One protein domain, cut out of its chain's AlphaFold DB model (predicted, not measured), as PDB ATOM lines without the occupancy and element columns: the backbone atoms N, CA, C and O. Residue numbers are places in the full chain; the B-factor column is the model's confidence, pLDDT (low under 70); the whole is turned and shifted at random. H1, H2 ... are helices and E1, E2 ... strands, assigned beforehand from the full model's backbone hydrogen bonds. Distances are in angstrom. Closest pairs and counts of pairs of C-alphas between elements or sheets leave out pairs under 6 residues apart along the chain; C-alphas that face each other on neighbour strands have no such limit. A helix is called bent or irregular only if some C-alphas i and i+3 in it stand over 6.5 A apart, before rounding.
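This is residues 672 to 716, 725 to 759, 894 to 919 and 926 to 970 of the 1085 residues of an uncharacterized protein of Hymenolepis diminuta (UniProt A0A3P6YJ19). A long, curved wall of strands has E1, E2, E4, E5, E6 and E9 side by side at one end, and at the other end it is carried on by the small sheet of E7 and E8 and by the far part of E2 with short E3. The long helix H3 slants from the end of E9 to a place over E8, the small helix H1 sits in the hollow of the curve, and H2 is at the far end beside E5. The printed part has 151 residues, with three named helices and nine named strands in the order E1 E2 E3 E4 E5 H1 H2 E6 E7 E8 E9 H3. The class is mixed, helices and strands; the larger sheet is branched and mixed, and the sheet E7, E8 is antiparallel. The whole is only just loose, close to compact, with a radius of gyration of the C-alphas of 18.0 A, and it spans 52 by 35 by 30 A.

The branched sheet is twisted. In it E2, residues 686 to 699, has three neighbours, and it bends by 58 degrees at residue 694. E1, residues 672 to 681, lies on one side of it beside residues 686 to 694, antiparallel at 163 degrees, with N 677 and O 689 2.8 A apart. E4, residues 726 to 736, lies on the other side beside residues 686 to 692, antiparallel, with N 690 and O 728 2.8 A apart. E3, residues 708 to 710, is antiparallel to E2 farther along, with N 709 and O 697 2.8 A apart. E1, E2 and E3 form a meander, each strand the antiparallel neighbour of the one before. E4 and E5, residues 739 to 747, form a hairpin, with N 733 and O 741 2.8 A apart. E6, residues 900 to 907, is parallel to E5 at 5 degrees, with N 903 and O 742 2.8 A apart. E9, residues 937 to 944, is an edge strand antiparallel to E6, with N 902 and O 942 2.8 A apart. E6 runs on into E7, residues 910 to 916, at 86 degrees, and E8, residues 927 to 934, runs on into E9 at 71 degrees. E7 and E8 are antiparallel, with N 912 and O 932 2.8 A apart. H1, residues 751 to 759, is on the branched sheet at a height of 4.4 A, only just above the sheet's level, and over none of its strands. H3, residues 946 to 969, only grazes that sheet with residues 946 to 957; the closest C-alphas of H3 and E8 are those of Leu 961 and Leu 932, 6.9 A apart. H1 and H3 only just touch, with 3 pairs of C-alphas within 8 A, about perpendicular at 81 degrees; H3 does so with residues 954 to 958 alone, and the closest C-alphas are those of Phe 759 and Lys 954, 6.6 A apart. H2, residues 894 to 898, only grazes the branched sheet; its Ala 896 and Ile 739 of E5 are the closest C-alphas, 5.0 A apart. Every O i to N i+4 pair is within hydrogen-bond range in H2, against 19 of 20 in H3 and 2 of 5 in H1, where 4 of 6 O i to N i+3 pairs are.

E2 is the longest strand, 38.1 A from first to last C-alpha. E1 begins at C-alpha 672 (213.132, 288.813, 227.054) and measures 29.2 A, and E4 measures 29.8 A. H3, 34.5 A long, goes from C-alpha 946 (215.494, 264.970, 235.496) to C-alpha 969 (231.919, 265.547, 205.110). H1 is only just irregular: C-alphas 754 and 757 are 6.9 A apart.

The two C-alphas farthest apart, those of Arg 682 and Leu 970, are 57.6 A apart. Residues 717 to 724, 760 to 893 and 920 to 925 are not printed; the C-alphas across these cuts are 14.0 A, 29.1 A and 9.1 A apart. Of the links that are printed whole, none is long. The mean pLDDT of the printed part is 77.4, and 29 residues are under 70, among them residues 749 to 759 and 713 to 716.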
ATOM      1  N   ARG A 672     214.357 288.001 227.226       89.62
ATOM      2  CA  ARG A 672     213.132 288.813 227.054       89.62
ATOM      3  C   ARG A 672     211.874 287.964 227.017       89.62
ATOM      4  O   ARG A 672     211.906 286.857 226.480       89.62
ATOM      5  N   GLY A 673     210.770 288.516 227.518       87.62
ATOM      6  CA  GLY A 673     209.455 287.874 227.531       87.62
ATOM      7  C   GLY A 673     209.451 286.580 228.338       87.62
ATOM      8  O   GLY A 673     209.110 285.529 227.801       87.62
ATOM      9  N   PHE A 674     209.906 286.637 229.589       92.06
ATOM     10  CA  PHE A 674     209.881 285.500 230.504       92.06
ATOM     11  C   PHE A 674     208.526 285.404 231.204       92.06
ATOM     12  O   PHE A 674     208.033 286.391 231.754       92.06
ATOM     13  N   LEU A 675     207.968 284.198 231.237       91.50
ATOM     14  CA  LEU A 675     206.794 283.849 232.030       91.50
ATOM     15  C   LEU A 675     206.963 282.428 232.567       91.50
ATOM     16  O   LEU A 675     207.074 281.478 231.799       91.50
ATOM     17  N   TYR A 676     206.916 282.277 233.881       92.56
ATOM     18  CA  TYR A 676     206.695 281.005 234.545       92.56
ATOM     19  C   TYR A 676     205.337 281.052 235.245       92.56
ATOM     20  O   TYR A 676     205.109 281.925 236.074       92.56
ATOM     21  N   ALA A 677     204.446 280.124 234.917       89.56
ATOM     22  CA  ALA A 677     203.135 279.981 235.534       89.56
ATOM     23  C   ALA A 677     202.937 278.539 236.017       89.56
ATOM     24  O   ALA A 677     203.148 277.582 235.266       89.56
ATOM     25  N   ARG A 678     202.507 278.377 237.266       89.06
ATOM     26  CA  ARG A 678     202.160 277.097 237.886       89.06
ATOM     27  C   ARG A 678     200.687 277.103 238.271       89.06
ATOM     28  O   ARG A 678     200.212 278.067 238.865       89.06
ATOM     29  N   THR A 679     199.969 276.026 237.969       85.81
ATOM     30  CA  THR A 679     198.592 275.814 238.437       85.81
ATOM     31  C   THR A 679     198.533 274.645 239.412       85.81
ATOM     32  O   THR A 679     199.233 273.644 239.246       85.81
ATOM     33  N   HIS A 680     197.689 274.787 240.431       80.31
ATOM     34  CA  HIS A 680     197.426 273.795 241.466       80.31
ATOM     35  C   HIS A 680     195.928 273.472 241.489       80.31
ATOM     36  O   HIS A 680     195.104 274.372 241.704       80.31
ATOM     37  N   LYS A 681     195.570 272.202 241.285       78.75
ATOM     38  CA  LYS A 681     194.183 271.713 241.279       78.75
ATOM     39  C   LYS A 681     193.832 270.984 242.581       78.75
ATOM     40  O   LYS A 681     194.708 270.517 243.305       78.75
ATOM     41  N   ARG A 682     192.535 270.899 242.906       67.00
ATOM     42  CA  ARG A 682     192.032 270.310 244.172       67.00
ATOM     43  C   ARG A 682     192.307 268.808 244.306       67.00
ATOM     44  O   ARG A 682     192.392 268.294 245.419       67.00
ATOM     45  N   ASP A 683     192.400 268.095 243.190       68.56
ATOM     46  CA  ASP A 683     192.716 266.664 243.157       68.56
ATOM     47  C   ASP A 683     194.202 266.368 243.421       68.56
ATOM     48  O   ASP A 683     194.545 265.201 243.611       68.56
ATOM     49  N   ASP A 684     195.026 267.412 243.551       68.44
ATOM     50  CA  ASP A 684     196.482 267.381 243.708       68.44
ATOM     51  C   ASP A 684     197.260 267.163 242.391       68.44
ATOM     52  O   ASP A 684     198.469 266.929 242.401       68.44
ATOM     53  N   SER A 685     196.569 267.311 241.251       80.50
ATOM     54  CA  SER A 685     197.168 267.515 239.926       80.50
ATOM     55  C   SER A 685     197.553 268.988 239.697       80.50
ATOM     56  O   SER A 685     197.243 269.887 240.492       80.50
ATOM     57  N   GLY A 686     198.227 269.272 238.584       85.69
ATOM     58  CA  GLY A 686     198.610 270.635 238.230       85.69
ATOM     59  C   GLY A 686     199.210 270.775 236.837       85.69
ATOM     60  O   GLY A 686     199.243 269.838 236.037       85.69
ATOM     61  N   SER A 687     199.704 271.974 236.542       87.75
ATOM     62  CA  SER A 687     200.465 272.241 235.320       87.75
ATOM     63  C   SER A 687     201.579 273.247 235.564       87.75
ATOM     64  O   SER A 687     201.394 274.211 236.307       87.75
ATOM     65  N   HIS A 688     202.697 273.087 234.866       89.31
ATOM     66  CA  HIS A 688     203.760 274.083 234.802       89.31
ATOM     67  C   HIS A 688     203.901 274.581 233.363       89.31
ATOM     68  O   HIS A 688     203.938 273.791 232.419       89.31
ATOM     69  N   LEU A 689     204.001 275.896 233.197       89.31
ATOM     70  CA  LEU A 689     204.242 276.568 231.929       89.31
ATOM     71  C   LEU A 689     205.415 277.530 232.100       89.31
ATOM     72  O   LEU A 689     205.290 278.569 232.734       89.31
ATOM     73  N   PHE A 690     206.548 277.191 231.504       90.50
ATOM     74  CA  PHE A 690     207.704 278.063 231.344       90.50
ATOM     75  C   PHE A 690     207.703 278.615 229.917       90.50
ATOM     76  O   PHE A 690     207.517 277.857 228.963       90.50
ATOM     77  N   GLN A 691     207.950 279.909 229.748       90.00
ATOM     78  CA  GLN A 691     208.143 280.578 228.466       90.00
ATOM     79  C   GLN A 691     209.283 281.597 228.551       90.00
ATOM     80  O   GLN A 691     209.480 282.248 229.577       90.00
ATOM     81  N   LEU A 692     210.005 281.756 227.445       88.56
ATOM     82  CA  LEU A 692     210.985 282.812 227.225       88.56
ATOM     83  C   LEU A 692     210.922 283.249 225.756       88.56
ATOM     84  O   LEU A 692     211.238 282.469 224.854       88.56
ATOM     85  N   GLY A 693     210.524 284.499 225.529       84.06
ATOM     86  CA  GLY A 693     210.350 285.123 224.219       84.06
ATOM     87  C   GLY A 693     211.605 285.090 223.347       84.06
ATOM     88  O   GLY A 693     211.544 284.602 222.222       84.06
ATOM     89  N   SER A 694     212.748 285.549 223.866       83.56
ATOM     90  CA  SER A 694     214.039 285.507 223.159       83.56
ATOM     91  C   SER A 694     215.233 285.452 224.111       83.56
ATOM     92  O   SER A 694     215.152 285.960 225.230       83.56
ATOM     93  N   MET A 695     216.360 284.923 223.630       85.00
ATOM     94  CA  MET A 695     217.643 284.916 224.334       85.00
ATOM     95  C   MET A 695     218.798 285.252 223.394       85.00
ATOM     96  O   MET A 695     218.832 284.797 222.249       85.00
ATOM     97  N   ARG A 696     219.775 285.989 223.917       85.50
ATOM     98  CA  ARG A 696     221.088 286.223 223.310       85.50
ATOM     99  C   ARG A 696     222.171 285.965 224.353       85.50
ATOM    100  O   ARG A 696     221.977 286.263 225.528       85.50
ATOM    101  N   VAL A 697     223.303 285.411 223.932       88.56
ATOM    102  CA  VAL A 697     224.464 285.159 224.798       88.56
ATOM    103  C   VAL A 697     225.712 285.665 224.094       88.56
ATOM    104  O   VAL A 697     226.040 285.195 223.004       88.56
ATOM    105  N   ARG A 698     226.426 286.592 224.730       86.19
ATOM    106  CA  ARG A 698     227.667 287.188 224.234       86.19
ATOM    107  C   ARG A 698     228.826 286.810 225.153       86.19
ATOM    108  O   ARG A 698     228.780 287.077 226.348       86.19
ATOM    109  N   SER A 699     229.876 286.206 224.607       85.75
ATOM    110  CA  SER A 699     231.101 285.899 225.349       85.75
ATOM    111  C   SER A 699     231.959 287.153 225.511       85.75
ATOM    112  O   SER A 699     232.317 287.808 224.527       85.75
ATOM    113  N   LEU A 700     232.316 287.458 226.757       85.12
ATOM    114  CA  LEU A 700     233.226 288.548 227.105       85.12
ATOM    115  C   LEU A 700     234.696 288.097 227.079       85.12
ATOM    116  O   LEU A 700     235.569 288.912 226.785       85.12
ATOM    117  N   ALA A 701     234.957 286.795 227.270       82.19
ATOM    118  CA  ALA A 701     236.294 286.198 227.294       82.19
ATOM    119  C   ALA A 701     237.196 286.708 226.145       82.19
ATOM    120  O   ALA A 701     236.769 286.701 224.978       82.19
ATOM    121  N   PRO A 702     238.443 287.141 226.431       75.06
ATOM    122  CA  PRO A 702     239.239 287.967 225.519       75.06
ATOM    123  C   PRO A 702     239.437 287.306 224.153       75.06
ATOM    124  O   PRO A 702     239.092 287.901 223.131       75.06
ATOM    125  N   ASN A 703     239.842 286.034 224.150       76.06
ATOM    126  CA  ASN A 703     240.194 285.268 222.952       76.06
ATOM    127  C   ASN A 703     239.038 284.437 222.354       76.06
ATOM    128  O   ASN A 703     239.297 283.535 221.555       76.06
ATOM    129  N   SER A 704     237.769 284.688 222.717       75.88
ATOM    130  CA  SER A 704     236.652 283.939 222.115       75.88
ATOM    131  C   SER A 704     236.534 284.213 220.612       75.88
ATOM    132  O   SER A 704     236.348 285.358 220.195       75.88
ATOM    133  N   PHE A 705     236.593 283.146 219.807       74.25
ATOM    134  CA  PHE A 705     236.441 283.202 218.350       74.25
ATOM    135  C   PHE A 705     235.010 283.569 217.918       74.25
ATOM    136  O   PHE A 705     234.825 284.259 216.920       74.25
ATOM    137  N   TYR A 706     234.006 283.155 218.697       79.31
ATOM    138  CA  TYR A 706     232.614 283.564 218.528       79.31
ATOM    139  C   TYR A 706     232.225 284.464 219.710       79.31
ATOM    140  O   TYR A 706     231.944 283.990 220.813       79.31
ATOM    141  N   LYS A 707     232.260 285.787 219.500       82.56
ATOM    142  CA  LYS A 707     231.845 286.764 220.525       82.56
ATOM    143  C   LYS A 707     230.339 286.717 220.775       82.56
ATOM    144  O   LYS A 707     229.924 286.856 221.915       82.56
ATOM    145  N   GLU A 708     229.534 286.459 219.751       83.31
ATOM    146  CA  GLU A 708     228.124 286.087 219.904       83.31
ATOM    147  C   GLU A 708     228.042 284.552 219.926       83.31
ATOM    148  O   GLU A 708     228.425 283.897 218.959       83.31
ATOM    149  N   VAL A 709     227.605 283.980 221.050       80.62
ATOM    150  CA  VAL A 709     227.525 282.525 221.294       80.62
ATOM    151  C   VAL A 709     226.131 281.989 220.967       80.62
ATOM    152  O   VAL A 709     225.994 280.865 220.488       80.62
ATOM    153  N   LEU A 710     225.096 282.800 221.203       79.69
ATOM    154  CA  LEU A 710     223.716 282.510 220.824       79.69
ATOM    155  C   LEU A 710     223.014 283.799 220.394       79.69
ATOM    156  O   LEU A 710     223.089 284.808 221.094       79.69
ATOM    157  N   LEU A 711     222.303 283.735 219.270       76.12
ATOM    158  CA  LEU A 711     221.499 284.811 218.693       76.12
ATOM    159  C   LEU A 711     220.165 284.243 218.179       76.12
ATOM    160  O   LEU A 711     220.143 283.099 217.713       76.12
ATOM    161  N   PRO A 712     219.073 285.027 218.183       70.25
ATOM    162  CA  PRO A 712     217.909 284.761 217.341       70.25
ATOM    163  C   PRO A 712     218.287 284.850 215.853       70.25
ATOM    164  O   PRO A 712     219.017 285.759 215.458       70.25
ATOM    165  N   ASP A 713     217.778 283.941 215.016       66.50
ATOM    166  CA  ASP A 713     218.008 283.992 213.564       66.50
ATOM    167  C   ASP A 713     217.093 285.041 212.911       66.50
ATOM    168  O   ASP A 713     215.899 284.815 212.707       66.50
ATOM    169  N   CYS A 714     217.668 286.205 212.609       55.38
ATOM    170  CA  CYS A 714     216.991 287.340 211.984       55.38
ATOM    171  C   CYS A 714     216.968 287.302 210.446       55.38
ATOM    172  O   CYS A 714     216.249 288.096 209.845       55.38
ATOM    173  N   ASN A 715     217.705 286.386 209.803       50.94
ATOM    174  CA  ASN A 715     217.777 286.273 208.337       50.94
ATOM    175  C   ASN A 715     216.814 285.213 207.770       50.94
ATOM    176  O   ASN A 715     216.815 284.925 206.572       50.94
ATOM    177  N   SER A 716     216.002 284.603 208.628       50.75
ATOM    178  CA  SER A 716     214.936 283.681 208.253       50.75
ATOM    179  C   SER A 716     213.707 284.439 207.735       50.75
ATOM    180  O   SER A 716     213.109 285.219 208.472       50.75
ATOM    181  N   MET A 725     210.483 281.803 221.918       76.75
ATOM    182  CA  MET A 725     211.634 280.983 221.537       76.75
ATOM    183  C   MET A 725     211.724 279.698 222.376       76.75
ATOM    184  O   MET A 725     211.863 278.616 221.807       76.75
ATOM    185  N   ILE A 726     211.631 279.798 223.706       81.69
ATOM    186  CA  ILE A 726     211.510 278.632 224.591       81.69
ATOM    187  C   ILE A 726     210.105 278.593 225.190       81.69
ATOM    188  O   ILE A 726     209.590 279.596 225.673       81.69
ATOM    189  N   ARG A 727     209.515 277.401 225.205       85.88
ATOM    190  CA  ARG A 727     208.304 277.039 225.940       85.88
ATOM    191  C   ARG A 727     208.463 275.613 226.455       85.88
ATOM    192  O   ARG A 727     208.705 274.708 225.665       85.88
ATOM    193  N   LEU A 728     208.309 275.400 227.752       86.88
ATOM    194  CA  LEU A 728     208.154 274.072 228.337       86.88
ATOM    195  C   LEU A 728     206.799 274.054 229.034       86.88
ATOM    196  O   LEU A 728     206.536 274.887 229.896       86.88
ATOM    197  N   ALA A 729     205.929 273.146 228.616       88.38
ATOM    198  CA  ALA A 729     204.618 272.950 229.214       88.38
ATOM    199  C   ALA A 729     204.523 271.505 229.696       88.38
ATOM    200  O   ALA A 729     204.758 270.589 228.908       88.38
ATOM    201  N   CYS A 730     204.174 271.292 230.961       88.06
ATOM    202  CA  CYS A 730     203.842 269.962 231.449       88.06
ATOM    203  C   CYS A 730     202.585 269.942 232.318       88.06
ATOM    204  O   CYS A 730     202.254 270.922 232.990       88.06
ATOM    205  N   THR A 731     201.898 268.804 232.291       88.31
ATOM    206  CA  THR A 731     200.801 268.456 233.196       88.31
ATOM    207  C   THR A 731     201.274 267.379 234.166       88.31
ATOM    208  O   THR A 731     201.946 266.423 233.778       88.31
ATOM    209  N   GLU A 732     200.941 267.542 235.443       85.38
ATOM    210  CA  GLU A 732     201.246 266.588 236.511       85.38
ATOM    211  C   GLU A 732     199.928 265.983 237.008       85.38
ATOM    212  O   GLU A 732     199.028 266.724 237.396       85.38
ATOM    213  N   ARG A 733     199.805 264.650 236.978       81.94
ATOM    214  CA  ARG A 733     198.715 263.895 237.621       81.94
ATOM    215  C   ARG A 733     199.031 263.688 239.113       81.94
ATOM    216  O   ARG A 733     200.205 263.751 239.487       81.94
ATOM    217  N   PRO A 734     198.023 263.413 239.968       75.00
ATOM    218  CA  PRO A 734     198.242 263.228 241.401       75.00
ATOM    219  C   PRO A 734     199.306 262.145 241.677       75.00
ATOM    220  O   PRO A 734     199.304 261.107 241.004       75.00
ATOM    221  N   PRO A 735     200.234 262.365 242.627       74.81
ATOM    222  CA  PRO A 735     201.402 261.507 242.805       74.81
ATOM    223  C   PRO A 735     201.026 260.116 243.332       74.81
ATOM    224  O   PRO A 735     200.245 259.971 244.272       74.81
ATOM    225  N   VAL A 736     201.642 259.075 242.770       73.31
ATOM    226  CA  VAL A 736     201.356 257.675 243.116       73.31
ATOM    227  C   VAL A 736     202.483 257.136 243.992       73.31
ATOM    228  O   VAL A 736     203.625 257.026 243.555       73.31
ATOM    229  N   GLY A 737     202.181 256.820 245.255       64.44
ATOM    230  CA  GLY A 737     203.171 256.289 246.205       64.44
ATOM    231  C   GLY A 737     204.342 257.241 246.499       64.44
ATOM    232  O   GLY A 737     205.447 256.780 246.768       64.44
ATOM    233  N   GLY A 738     204.120 258.557 246.394       65.75
ATOM    234  CA  GLY A 738     205.163 259.583 246.534       65.75
ATOM    235  C   GLY A 738     205.993 259.838 245.268       65.75
ATOM    236  O   GLY A 738     206.906 260.658 245.303       65.75
ATOM    237  N   ILE A 739     205.683 259.169 244.150       75.44
ATOM    238  CA  ILE A 739     206.307 259.406 242.842       75.44
ATOM    239  C   ILE A 739     205.419 260.363 242.032       75.44
ATOM    240  O   ILE A 739     204.246 260.075 241.790       75.44
ATOM    241  N   SER A 740     205.982 261.488 241.591       80.81
ATOM    242  CA  SER A 740     205.303 262.440 240.700       80.81
ATOM    243  C   SER A 740     205.080 261.847 239.305       80.81
ATOM    244  O   SER A 740     206.002 261.284 238.702       80.81
ATOM    245  N   VAL A 741     203.869 262.018 238.768       84.38
ATOM    246  CA  VAL A 741     203.463 261.496 237.454       84.38
ATOM    247  C   VAL A 741     203.271 262.656 236.481       84.38
ATOM    248  O   VAL A 741     202.289 263.386 236.549       84.38
ATOM    249  N   ILE A 742     204.210 262.821 235.554       86.31
ATOM    250  CA  ILE A 742     204.155 263.824 234.489       86.31
ATOM    251  C   ILE A 742     203.441 263.188 233.297       86.31
ATOM    252  O   ILE A 742     203.951 262.255 232.678       86.31
ATOM    253  N   GLU A 743     202.240 263.668 232.992       84.50
ATOM    254  CA  GLU A 743     201.378 263.074 231.972       84.50
ATOM    255  C   GLU A 743     201.821 263.477 230.566       84.50
ATOM    256  O   GLU A 743     202.225 262.623 229.779       84.50
ATOM    257  N   VAL A 744     201.812 264.779 230.280       85.00
ATOM    258  CA  VAL A 744     202.385 265.352 229.061       85.00
ATOM    259  C   VAL A 744     203.518 266.286 229.458       85.00
ATOM    260  O   VAL A 744     203.354 267.113 230.350       85.00
ATOM    261  N   MET A 745     204.646 266.211 228.754       84.88
ATOM    262  CA  MET A 745     205.643 267.279 228.714       84.88
ATOM    263  C   MET A 745     205.964 267.644 227.263       84.88
ATOM    264  O   MET A 745     206.633 266.884 226.564       84.88
ATOM    265  N   GLU A 746     205.527 268.823 226.825       83.19
ATOM    266  CA  GLU A 746     205.920 269.410 225.544       83.19
ATOM    267  C   GLU A 746     207.079 270.394 225.744       83.19
ATOM    268  O   GLU A 746     206.969 271.373 226.490       83.19
ATOM    269  N   VAL A 747     208.194 270.153 225.051       81.31
ATOM    270  CA  VAL A 747     209.380 271.021 225.075       81.31
ATOM    271  C   VAL A 747     209.546 271.698 223.720       81.31
ATOM    272  O   VAL A 747     209.582 271.042 222.687       81.31
ATOM    273  N   SER A 748     209.668 273.021 223.702       73.06
ATOM    274  CA  SER A 748     209.817 273.822 222.486       73.06
ATOM    275  C   SER A 748     211.072 273.503 221.682       73.06
ATOM    276  O   SER A 748     212.135 273.237 222.245       73.06
ATOM    277  N   LYS A 749     210.963 273.740 220.373       63.28
ATOM    278  CA  LYS A 749     212.042 273.693 219.382       63.28
ATOM    279  C   LYS A 749     213.350 274.341 219.870       63.28
ATOM    280  O   LYS A 749     214.370 273.675 219.922       63.28
ATOM    281  N   SER A 750     213.355 275.601 220.300       58.44
ATOM    282  CA  SER A 750     214.627 276.313 220.528       58.44
ATOM    283  C   SER A 750     215.310 276.034 221.877       58.44
ATOM    284  O   SER A 750     216.424 276.513 222.091       58.44
ATOM    285  N   PHE A 751     214.702 275.250 222.780       56.38
ATOM    286  CA  PHE A 751     215.274 274.911 224.100       56.38
ATOM    287  C   PHE A 751     216.667 274.271 223.993       56.38
ATOM    288  O   PHE A 751     217.558 274.530 224.799       56.38
ATOM    289  N   TYR A 752     216.887 273.489 222.940       58.16
ATOM    290  CA  TYR A 752     218.135 272.766 222.712       58.16
ATOM    291  C   TYR A 752     219.316 273.665 222.374       58.16
ATOM    292  O   TYR A 752     220.442 273.293 222.691       58.16
ATOM    293  N   ASN A 753     219.083 274.855 221.813       51.44
ATOM    294  CA  ASN A 753     220.155 275.794 221.477       51.44
ATOM    295  C   ASN A 753     220.937 276.220 222.735       51.44
ATOM    296  O   ASN A 753     222.155 276.372 222.675       51.44
ATOM    297  N   LEU A 754     220.258 276.312 223.889       52.41
ATOM    298  CA  LEU A 754     220.870 276.575 225.198       52.41
ATOM    299  C   LEU A 754     221.697 275.387 225.726       52.41
ATOM    300  O   LEU A 754     222.657 275.583 226.467       52.41
ATOM    301  N   LEU A 755     221.352 274.154 225.346       52.66
ATOM    302  CA  LEU A 755     222.053 272.942 225.784       52.66
ATOM    303  C   LEU A 755     223.271 272.592 224.909       52.66
ATOM    304  O   LEU A 755     224.149 271.860 225.365       52.66
ATOM    305  N   MET A 756     223.374 273.128 223.686       52.09
ATOM    306  CA  MET A 756     224.494 272.845 222.771       52.09
ATOM    307  C   MET A 756     225.890 273.125 223.378       52.09
ATOM    308  O   MET A 756     226.758 272.265 223.213       52.09
ATOM    309  N   PRO A 757     226.144 274.210 224.142       51.88
ATOM    310  CA  PRO A 757     227.422 274.403 224.841       51.88
ATOM    311  C   PRO A 757     227.768 273.254 225.808       51.88
ATOM    312  O   PRO A 757     228.891 272.749 225.800       51.88
ATOM    313  N   TYR A 758     226.779 272.753 226.560       46.06
ATOM    314  CA  TYR A 758     226.920 271.582 227.438       46.06
ATOM    315  C   TYR A 758     227.102 270.259 226.675       46.06
ATOM    316  O   TYR A 758     227.422 269.232 227.286       46.06
ATOM    317  N   PHE A 759     226.891 270.232 225.357       44.44
ATOM    318  CA  PHE A 759     227.109 269.051 224.516       44.44
ATOM    319  C   PHE A 759     228.528 268.993 223.919       44.44
ATOM    320  O   PHE A 759     228.935 267.915 223.482       44.44
ATOM    321  N   GLU A 894     213.041 259.135 249.592       70.69
ATOM    322  CA  GLU A 894     213.939 260.054 248.883       70.69
ATOM    323  C   GLU A 894     214.314 259.539 247.482       70.69
ATOM    324  O   GLU A 894     214.564 260.327 246.569       70.69
ATOM    325  N   ARG A 895     214.285 258.216 247.261       74.25
ATOM    326  CA  ARG A 895     214.342 257.635 245.908       74.25
ATOM    327  C   ARG A 895     213.048 257.872 245.129       74.25
ATOM    328  O   ARG A 895     213.140 258.192 243.949       74.25
ATOM    329  N   ALA A 896     211.875 257.747 245.750       73.38
ATOM    330  CA  ALA A 896     210.593 258.044 245.106       73.38
ATOM    331  C   ALA A 896     210.517 259.522 244.678       73.38
ATOM    332  O   ALA A 896     210.303 259.799 243.502       73.38
ATOM    333  N   ARG A 897     210.840 260.453 245.588       69.75
ATOM    334  CA  ARG A 897     210.809 261.913 245.378       69.75
ATOM    335  C   ARG A 897     211.695 262.413 244.229       69.75
ATOM    336  O   ARG A 897     211.398 263.442 243.632       69.75
ATOM    337  N   ARG A 898     212.806 261.724 243.938       78.19
ATOM    338  CA  ARG A 898     213.763 262.095 242.872       78.19
ATOM    339  C   ARG A 898     213.428 261.505 241.501       78.19
ATOM    340  O   ARG A 898     214.016 261.932 240.506       78.19
ATOM    341  N   ASN A 899     212.551 260.504 241.447       82.94
ATOM    342  CA  ASN A 899     212.128 259.870 240.206       82.94
ATOM    343  C   ASN A 899     210.780 260.436 239.758       82.94
ATOM    344  O   ASN A 899     209.897 260.694 240.570       82.94
ATOM    345  N   HIS A 900     210.606 260.567 238.448       85.25
ATOM    346  CA  HIS A 900     209.356 260.993 237.836       85.25
ATOM    347  C   HIS A 900     208.905 259.937 236.828       85.25
ATOM    348  O   HIS A 900     209.716 259.416 236.056       85.25
ATOM    349  N   VAL A 901     207.610 259.617 236.833       89.50
ATOM    350  CA  VAL A 901     206.984 258.813 235.775       89.50
ATOM    351  C   VAL A 901     206.527 259.767 234.685       89.50
ATOM    352  O   VAL A 901     205.542 260.475 234.857       89.50
ATOM    353  N   PHE A 902     207.233 259.783 233.563       89.38
ATOM    354  CA  PHE A 902     206.833 260.495 232.356       89.38
ATOM    355  C   PHE A 902     205.977 259.565 231.484       89.38
ATOM    356  O   PHE A 902     206.505 258.614 230.899       89.38
ATOM    357  N   LEU A 903     204.670 259.820 231.387       89.38
ATOM    358  CA  LEU A 903     203.767 259.041 230.530       89.38
ATOM    359  C   LEU A 903     204.008 259.371 229.050       89.38
ATOM    360  O   LEU A 903     204.237 258.456 228.259       89.38
ATOM    361  N   TYR A 904     204.069 260.659 228.696       90.69
ATOM    362  CA  TYR A 904     204.426 261.145 227.361       90.69
ATOM    363  C   TYR A 904     205.319 262.395 227.423       90.69
ATOM    364  O   TYR A 904     204.986 263.408 228.039       90.69
ATOM    365  N   ILE A 905     206.461 262.345 226.736       89.00
ATOM    366  CA  ILE A 905     207.328 263.497 226.466       89.00
ATOM    367  C   ILE A 905     207.366 263.719 224.960       89.00
ATOM    368  O   ILE A 905     207.720 262.800 224.215       89.00
ATOM    369  N   LYS A 906     207.099 264.953 224.533       87.94
ATOM    370  CA  LYS A 906     207.123 265.375 223.135       87.94
ATOM    371  C   LYS A 906     208.116 266.502 222.905       87.94
ATOM    372  O   LYS A 906     208.055 267.563 223.526       87.94
ATOM    373  N   ILE A 907     209.007 266.277 221.951       84.56
ATOM    374  CA  ILE A 907     210.014 267.235 221.508       84.56
ATOM    375  C   ILE A 907     209.867 267.335 219.983       84.56
ATOM    376  O   ILE A 907     210.322 266.432 219.281       84.56
ATOM    377  N   PRO A 908     209.206 268.370 219.434       80.62
ATOM    378  CA  PRO A 908     209.021 268.527 217.997       80.62
ATOM    379  C   PRO A 908     210.360 268.823 217.313       80.62
ATOM    380  O   PRO A 908     211.191 269.537 217.865       80.62
ATOM    381  N   GLY A 909     210.549 268.312 216.093       76.31
ATOM    382  CA  GLY A 909     211.765 268.547 215.305       76.31
ATOM    383  C   GLY A 909     211.888 269.975 214.751       76.31
ATOM    384  O   GLY A 909     210.886 270.686 214.598       76.31
ATOM    385  N   PHE A 910     213.123 270.403 214.474       72.69
ATOM    386  CA  PHE A 910     213.467 271.771 214.062       72.69
ATOM    387  C   PHE A 910     214.909 271.886 213.519       72.69
ATOM    388  O   PHE A 910     215.794 271.140 213.947       72.69
ATOM    389  N   PRO A 911     215.175 272.851 212.618       73.31
ATOM    390  CA  PRO A 911     216.527 273.191 212.188       73.31
ATOM    391  C   PRO A 911     217.271 274.070 213.211       73.31
ATOM    392  O   PRO A 911     216.681 274.929 213.864       73.31
ATOM    393  N   ILE A 912     218.591 273.893 213.285       73.69
ATOM    394  CA  ILE A 912     219.564 274.745 213.984       73.69
ATOM    395  C   ILE A 912     220.671 275.106 212.993       73.69
ATOM    396  O   ILE A 912     221.153 274.228 212.276       73.69
ATOM    397  N   ARG A 913     221.148 276.355 213.004       75.81
ATOM    398  CA  ARG A 913     222.439 276.737 212.409       75.81
ATOM    399  C   ARG A 913     223.518 276.707 213.487       75.81
ATOM    400  O   ARG A 913     223.458 277.483 214.435       75.81
ATOM    401  N   LEU A 914     224.485 275.801 213.360       76.06
ATOM    402  CA  LEU A 914     225.606 275.666 214.294       76.06
ATOM    403  C   LEU A 914     226.913 276.140 213.650       76.06
ATOM    404  O   LEU A 914     227.283 275.681 212.571       76.06
ATOM    405  N   SER A 915     227.653 276.987 214.361       75.56
ATOM    406  CA  SER A 915     229.044 277.313 214.043       75.56
ATOM    407  C   SER A 915     229.932 276.864 215.200       75.56
ATOM    408  O   SER A 915     229.699 277.228 216.349       75.56
ATOM    409  N   TYR A 916     230.930 276.034 214.903       74.75
ATOM    410  CA  TYR A 916     231.859 275.451 215.866       74.75
ATOM    411  C   TYR A 916     233.283 275.477 215.305       74.75
ATOM    412  O   TYR A 916     233.504 275.311 214.104       74.75
ATOM    413  N   LYS A 917     234.253 275.701 216.188       70.62
ATOM    414  CA  LYS A 917     235.681 275.695 215.881       70.62
ATOM    415  C   LYS A 917     236.386 274.834 216.919       70.62
ATOM    416  O   LYS A 917     236.139 275.013 218.109       70.62
ATOM    417  N   GLY A 918     237.227 273.908 216.471       64.12
ATOM    418  CA  GLY A 918     238.025 273.053 217.346       64.12
ATOM    419  C   GLY A 918     239.365 273.691 217.713       64.12
ATOM    420  O   GLY A 918     239.926 274.485 216.960       64.12
ATOM    421  N   ASP A 919     239.928 273.292 218.852       62.47
ATOM    422  CA  ASP A 919     241.126 273.931 219.421       62.47
ATOM    423  C   ASP A 919     242.423 273.677 218.627       62.47
ATOM    424  O   ASP A 919     243.417 274.384 218.792       62.47
ATOM    425  N   ASP A 926     236.279 271.772 212.460       65.38
ATOM    426  CA  ASP A 926     235.733 273.090 212.125       65.38
ATOM    427  C   ASP A 926     234.510 272.953 211.200       65.38
ATOM    428  O   ASP A 926     234.533 272.225 210.189       65.38
ATOM    429  N   VAL A 927     233.424 273.639 211.568       70.25
ATOM    430  CA  VAL A 927     232.174 273.709 210.801       70.25
ATOM    431  C   VAL A 927     231.512 275.070 211.024       70.25
ATOM    432  O   VAL A 927     231.267 275.461 212.160       70.25
ATOM    433  N   THR A 928     231.190 275.783 209.950       73.44
ATOM    434  CA  THR A 928     230.511 277.086 209.995       73.44
ATOM    435  C   THR A 928     229.135 276.993 209.345       73.44
ATOM    436  O   THR A 928     228.974 276.322 208.326       73.44
ATOM    437  N   ASN A 929     228.146 277.663 209.942       73.19
ATOM    438  CA  ASN A 929     226.756 277.753 209.474       73.19
ATOM    439  C   ASN A 929     226.131 276.388 209.114       73.19
ATOM    440  O   ASN A 929     225.390 276.257 208.143       73.19
ATOM    441  N   PHE A 930     226.444 275.356 209.900       74.06
ATOM    442  CA  PHE A 930     225.982 273.992 209.685       74.06
ATOM    443  C   PHE A 930     224.493 273.868 210.010       74.06
ATOM    444  O   PHE A 930     224.103 273.938 211.177       74.06
ATOM    445  N   GLU A 931     223.667 273.654 208.989       75.38
ATOM    446  CA  GLU A 931     222.237 273.395 209.157       75.38
ATOM    447  C   GLU A 931     222.000 271.947 209.622       75.38
ATOM    448  O   GLU A 931     222.027 270.988 208.847       75.38
ATOM    449  N   LEU A 932     221.780 271.800 210.930       72.50
ATOM    450  CA  LEU A 932     221.396 270.563 211.603       72.50
ATOM    451  C   LEU A 932     219.875 270.521 211.751       72.50
ATOM    452  O   LEU A 932     219.315 271.307 212.506       72.50
ATOM    453  N   ASN A 933     219.205 269.547 211.136       75.94
ATOM    454  CA  ASN A 933     217.823 269.236 211.501       75.94
ATOM    455  C   ASN A 933     217.807 268.267 212.695       75.94
ATOM    456  O   ASN A 933     218.256 267.120 212.571       75.94
ATOM    457  N   ILE A 934     217.305 268.715 213.848       74.62
ATOM    458  CA  ILE A 934     217.041 267.842 214.994       74.62
ATOM    459  C   ILE A 934     215.682 267.158 214.770       74.62
ATOM    460  O   ILE A 934     214.672 267.845 214.607       74.62
ATOM    461  N   PRO A 935     215.628 265.812 214.736       77.31
ATOM    462  CA  PRO A 935     214.384 265.078 214.552       77.31
ATOM    463  C   PRO A 935     213.491 265.201 215.787       77.31
ATOM    464  O   PRO A 935     213.975 265.427 216.895       77.31
ATOM    465  N   MET A 936     212.194 264.966 215.590       84.50
ATOM    466  CA  MET A 936     211.253 264.813 216.695       84.50
ATOM    467  C   MET A 936     211.726 263.688 217.633       84.50
ATOM    468  O   MET A 936     212.098 262.607 217.166       84.50
ATOM    469  N   LEU A 937     211.739 263.950 218.940       86.56
ATOM    470  CA  LEU A 937     212.010 262.951 219.972       86.56
ATOM    471  C   LEU A 937     210.731 262.748 220.782       86.56
ATOM    472  O   LEU A 937     210.171 263.703 221.318       86.56
ATOM    473  N   GLU A 938     210.287 261.502 220.884       90.06
ATOM    474  CA  GLU A 938     209.141 261.132 221.707       90.06
ATOM    475  C   GLU A 938     209.545 260.018 222.666       90.06
ATOM    476  O   GLU A 938     210.212 259.049 222.283       90.06
ATOM    477  N   TYR A 939     209.139 260.158 223.923       89.81
ATOM    478  CA  TYR A 939     209.390 259.174 224.968       89.81
ATOM    479  C   TYR A 939     208.076 258.851 225.668       89.81
ATOM    480  O   TYR A 939     207.316 259.749 226.009       89.81
ATOM    481  N   HIS A 940     207.827 257.562 225.878       91.69
ATOM    482  CA  HIS A 940     206.598 257.051 226.472       91.69
ATOM    483  C   HIS A 940     206.936 256.189 227.690       91.69
ATOM    484  O   HIS A 940     207.905 255.421 227.628       91.69
ATOM    485  N   ASN A 941     206.142 256.302 228.757       90.19
ATOM    486  CA  ASN A 941     206.194 255.487 229.978       90.19
ATOM    487  C   ASN A 941     207.623 255.281 230.524       90.19
ATOM    488  O   ASN A 941     208.137 254.161 230.595       90.19
ATOM    489  N   ARG A 942     208.295 256.383 230.880       90.31
ATOM    490  CA  ARG A 942     209.667 256.390 231.415       90.31
ATOM    491  C   ARG A 942     209.695 256.785 232.885       90.31
ATOM    492  O   ARG A 942     209.270 257.878 233.230       90.31
ATOM    493  N   LEU A 943     210.266 255.923 233.725       90.00
ATOM    494  CA  LEU A 943     210.693 256.278 235.077       90.00
ATOM    495  C   LEU A 943     212.131 256.810 234.998       90.00
ATOM    496  O   LEU A 943     213.047 256.037 234.716       90.00
ATOM    497  N   TRP A 944     212.314 258.113 235.201       89.31
ATOM    498  CA  TRP A 944     213.605 258.803 235.076       89.31
ATOM    499  C   TRP A 944     213.748 259.901 236.133       89.31
ATOM    500  O   TRP A 944     212.762 260.530 236.521       89.31
ATOM    501  N   THR A 945     214.980 260.204 236.545       88.12
ATOM    502  CA  THR A 945     215.274 261.508 237.156       88.12
ATOM    503  C   THR A 945     215.358 262.583 236.064       88.12
ATOM    504  O   THR A 945     215.583 262.285 234.886       88.12
ATOM    505  N   TRP A 946     215.252 263.863 236.436       81.62
ATOM    506  CA  TRP A 946     215.494 264.970 235.496       81.62
ATOM    507  C   TRP A 946     216.888 264.920 234.850       81.62
ATOM    508  O   TRP A 946     217.044 265.306 233.691       81.62
ATOM    509  N   LEU A 947     217.889 264.397 235.568       82.12
ATOM    510  CA  LEU A 947     219.239 264.213 235.044       82.12
ATOM    511  C   LEU A 947     219.276 263.136 233.951       82.12
ATOM    512  O   LEU A 947     219.861 263.374 232.897       82.12
ATOM    513  N   ASP A 948     218.618 261.991 234.155       87.25
ATOM    514  CA  ASP A 948     218.566 260.905 233.162       87.25
ATOM    515  C   ASP A 948     217.872 261.355 231.872       87.25
ATOM    516  O   ASP A 948     218.367 261.094 230.773       87.25
ATOM    517  N   PHE A 949     216.767 262.099 232.004       85.56
ATOM    518  CA  PHE A 949     216.067 262.706 230.872       85.56
ATOM    519  C   PHE A 949     216.995 263.631 230.066       85.56
ATOM    520  O   PHE A 949     217.153 263.451 228.854       85.56
ATOM    521  N   VAL A 950     217.667 264.582 230.729       80.75
ATOM    522  CA  VAL A 950     218.608 265.510 230.076       80.75
ATOM    523  C   VAL A 950     219.796 264.765 229.452       80.75
ATOM    524  O   VAL A 950     220.254 265.142 228.370       80.75
ATOM    525  N   LEU A 951     220.280 263.687 230.076       81.06
ATOM    526  CA  LEU A 951     221.386 262.875 229.559       81.06
ATOM    527  C   LEU A 951     221.001 262.042 228.330       81.06
ATOM    528  O   LEU A 951     221.765 262.036 227.362       81.06
ATOM    529  N   GLU A 952     219.841 261.383 228.294       85.31
ATOM    530  CA  GLU A 952     219.426 260.629 227.098       85.31
ATOM    531  C   GLU A 952     219.109 261.575 225.930       85.31
ATOM    532  O   GLU A 952     219.543 261.323 224.803       85.31
ATOM    533  N   VAL A 953     218.477 262.722 226.201       82.00
ATOM    534  CA  VAL A 953     218.303 263.825 225.239       82.00
ATOM    535  C   VAL A 953     219.657 264.290 224.679       82.00
ATOM    536  O   VAL A 953     219.857 264.275 223.459       82.00
ATOM    537  N   LYS A 954     220.629 264.611 225.549       78.25
ATOM    538  CA  LYS A 954     222.014 264.970 225.177       78.25
ATOM    539  C   LYS A 954     222.647 263.920 224.270       78.25
ATOM    540  O   LYS A 954     223.181 264.243 223.206       78.25
ATOM    541  N   MET A 955     222.568 262.649 224.658       81.06
ATOM    542  CA  MET A 955     223.140 261.554 223.878       81.06
ATOM    543  C   MET A 955     222.420 261.381 222.540       81.06
ATOM    544  O   MET A 955     223.061 261.086 221.529       81.06
ATOM    545  N   ARG A 956     221.095 261.553 222.478       78.88
ATOM    546  CA  ARG A 956     220.313 261.395 221.241       78.88
ATOM    547  C   ARG A 956     220.636 262.491 220.224       78.88
ATOM    548  O   ARG A 956     220.799 262.165 219.047       78.88
ATOM    549  N   ILE A 957     220.836 263.726 220.685       73.94
ATOM    550  CA  ILE A 957     221.267 264.869 219.867       73.94
ATOM    551  C   ILE A 957     222.714 264.688 219.394       73.94
ATOM    552  O   ILE A 957     222.962 264.744 218.188       73.94
ATOM    553  N   ARG A 958     223.661 264.353 220.287       74.12
ATOM    554  CA  ARG A 958     225.070 264.092 219.915       74.12
ATOM    555  C   ARG A 958     225.184 262.995 218.849       74.12
ATOM    556  O   ARG A 958     225.896 263.167 217.861       74.12
ATOM    557  N   ARG A 959     224.433 261.895 219.000       78.75
ATOM    558  CA  ARG A 959     224.371 260.788 218.021       78.75
ATOM    559  C   ARG A 959     223.810 261.222 216.658       78.75
ATOM    560  O   ARG A 959     224.232 260.672 215.646       78.75
ATOM    561  N   GLN A 960     222.889 262.186 216.612       73.12
ATOM    562  CA  GLN A 960     222.342 262.710 215.355       73.12
ATOM    563  C   GLN A 960     223.290 263.709 214.681       73.12
ATOM    564  O   GLN A 960     223.519 263.617 213.478       73.12
ATOM    565  N   LEU A 961     223.902 264.610 215.452       70.69
ATOM    566  CA  LEU A 961     224.872 265.576 214.940       70.69
ATOM    567  C   LEU A 961     226.075 264.883 214.291       70.69
ATOM    568  O   LEU A 961     226.451 265.231 213.176       70.69
ATOM    569  N   ILE A 962     226.618 263.842 214.933       71.88
ATOM    570  CA  ILE A 962     227.703 263.029 214.363       71.88
ATOM    571  C   ILE A 962     227.286 262.424 213.009       71.88
ATOM    572  O   ILE A 962     228.067 262.469 212.061       71.88
ATOM    573  N   LYS A 963     226.050 261.919 212.876       76.06
ATOM    574  CA  LYS A 963     225.545 261.355 211.610       76.06
ATOM    575  C   LYS A 963     225.471 262.390 210.491       76.06
ATOM    576  O   LYS A 963     225.929 262.101 209.388       76.06
ATOM    577  N   GLU A 964     224.913 263.574 210.743       71.88
ATOM    578  CA  GLU A 964     224.783 264.596 209.693       71.88
ATOM    579  C   GLU A 964     226.132 265.243 209.339       71.88
ATOM    580  O   GLU A 964     226.398 265.468 208.158       71.88
ATOM    581  N   VAL A 965     227.031 265.456 210.309       68.31
ATOM    582  CA  VAL A 965     228.399 265.939 210.035       68.31
ATOM    583  C   VAL A 965     229.167 264.928 209.178       68.31
ATOM    584  O   VAL A 965     229.775 265.320 208.183       68.31
ATOM    585  N   ILE A 966     229.084 263.628 209.490       69.75
ATOM    586  CA  ILE A 966     229.690 262.565 208.671       69.75
ATOM    587  C   ILE A 966     229.077 262.543 207.264       69.75
ATOM    588  O   ILE A 966     229.821 262.561 206.287       69.75
ATOM    589  N   LYS A 967     227.743 262.578 207.128       71.62
ATOM    590  CA  LYS A 967     227.067 262.633 205.817       71.62
ATOM    591  C   LYS A 967     227.516 263.823 204.971       71.62
ATOM    592  O   LYS A 967     227.716 263.655 203.773       71.62
ATOM    593  N   GLN A 968     227.659 265.015 205.556       64.25
ATOM    594  CA  GLN A 968     228.104 266.194 204.809       64.25
ATOM    595  C   GLN A 968     229.596 266.128 204.455       64.25
ATOM    596  O   GLN A 968     229.951 266.447 203.323       64.25
ATOM    597  N   LYS A 969     230.467 265.665 205.365       59.62
ATOM    598  CA  LYS A 969     231.919 265.547 205.110       59.62
ATOM    599  C   LYS A 969     232.264 264.386 204.153       59.62
ATOM    600  O   LYS A 969     233.296 264.454 203.498       59.62
ATOM    601  N   LEU A 970     231.401 263.367 204.028       58.12
ATOM    602  CA  LEU A 970     231.529 262.259 203.063       58.12
ATOM    603  C   LEU A 970     230.854 262.508 201.701       58.12
ATOM    604  O   LEU A 970     230.962 261.661 200.815       58.12
TER     605      LEU A 970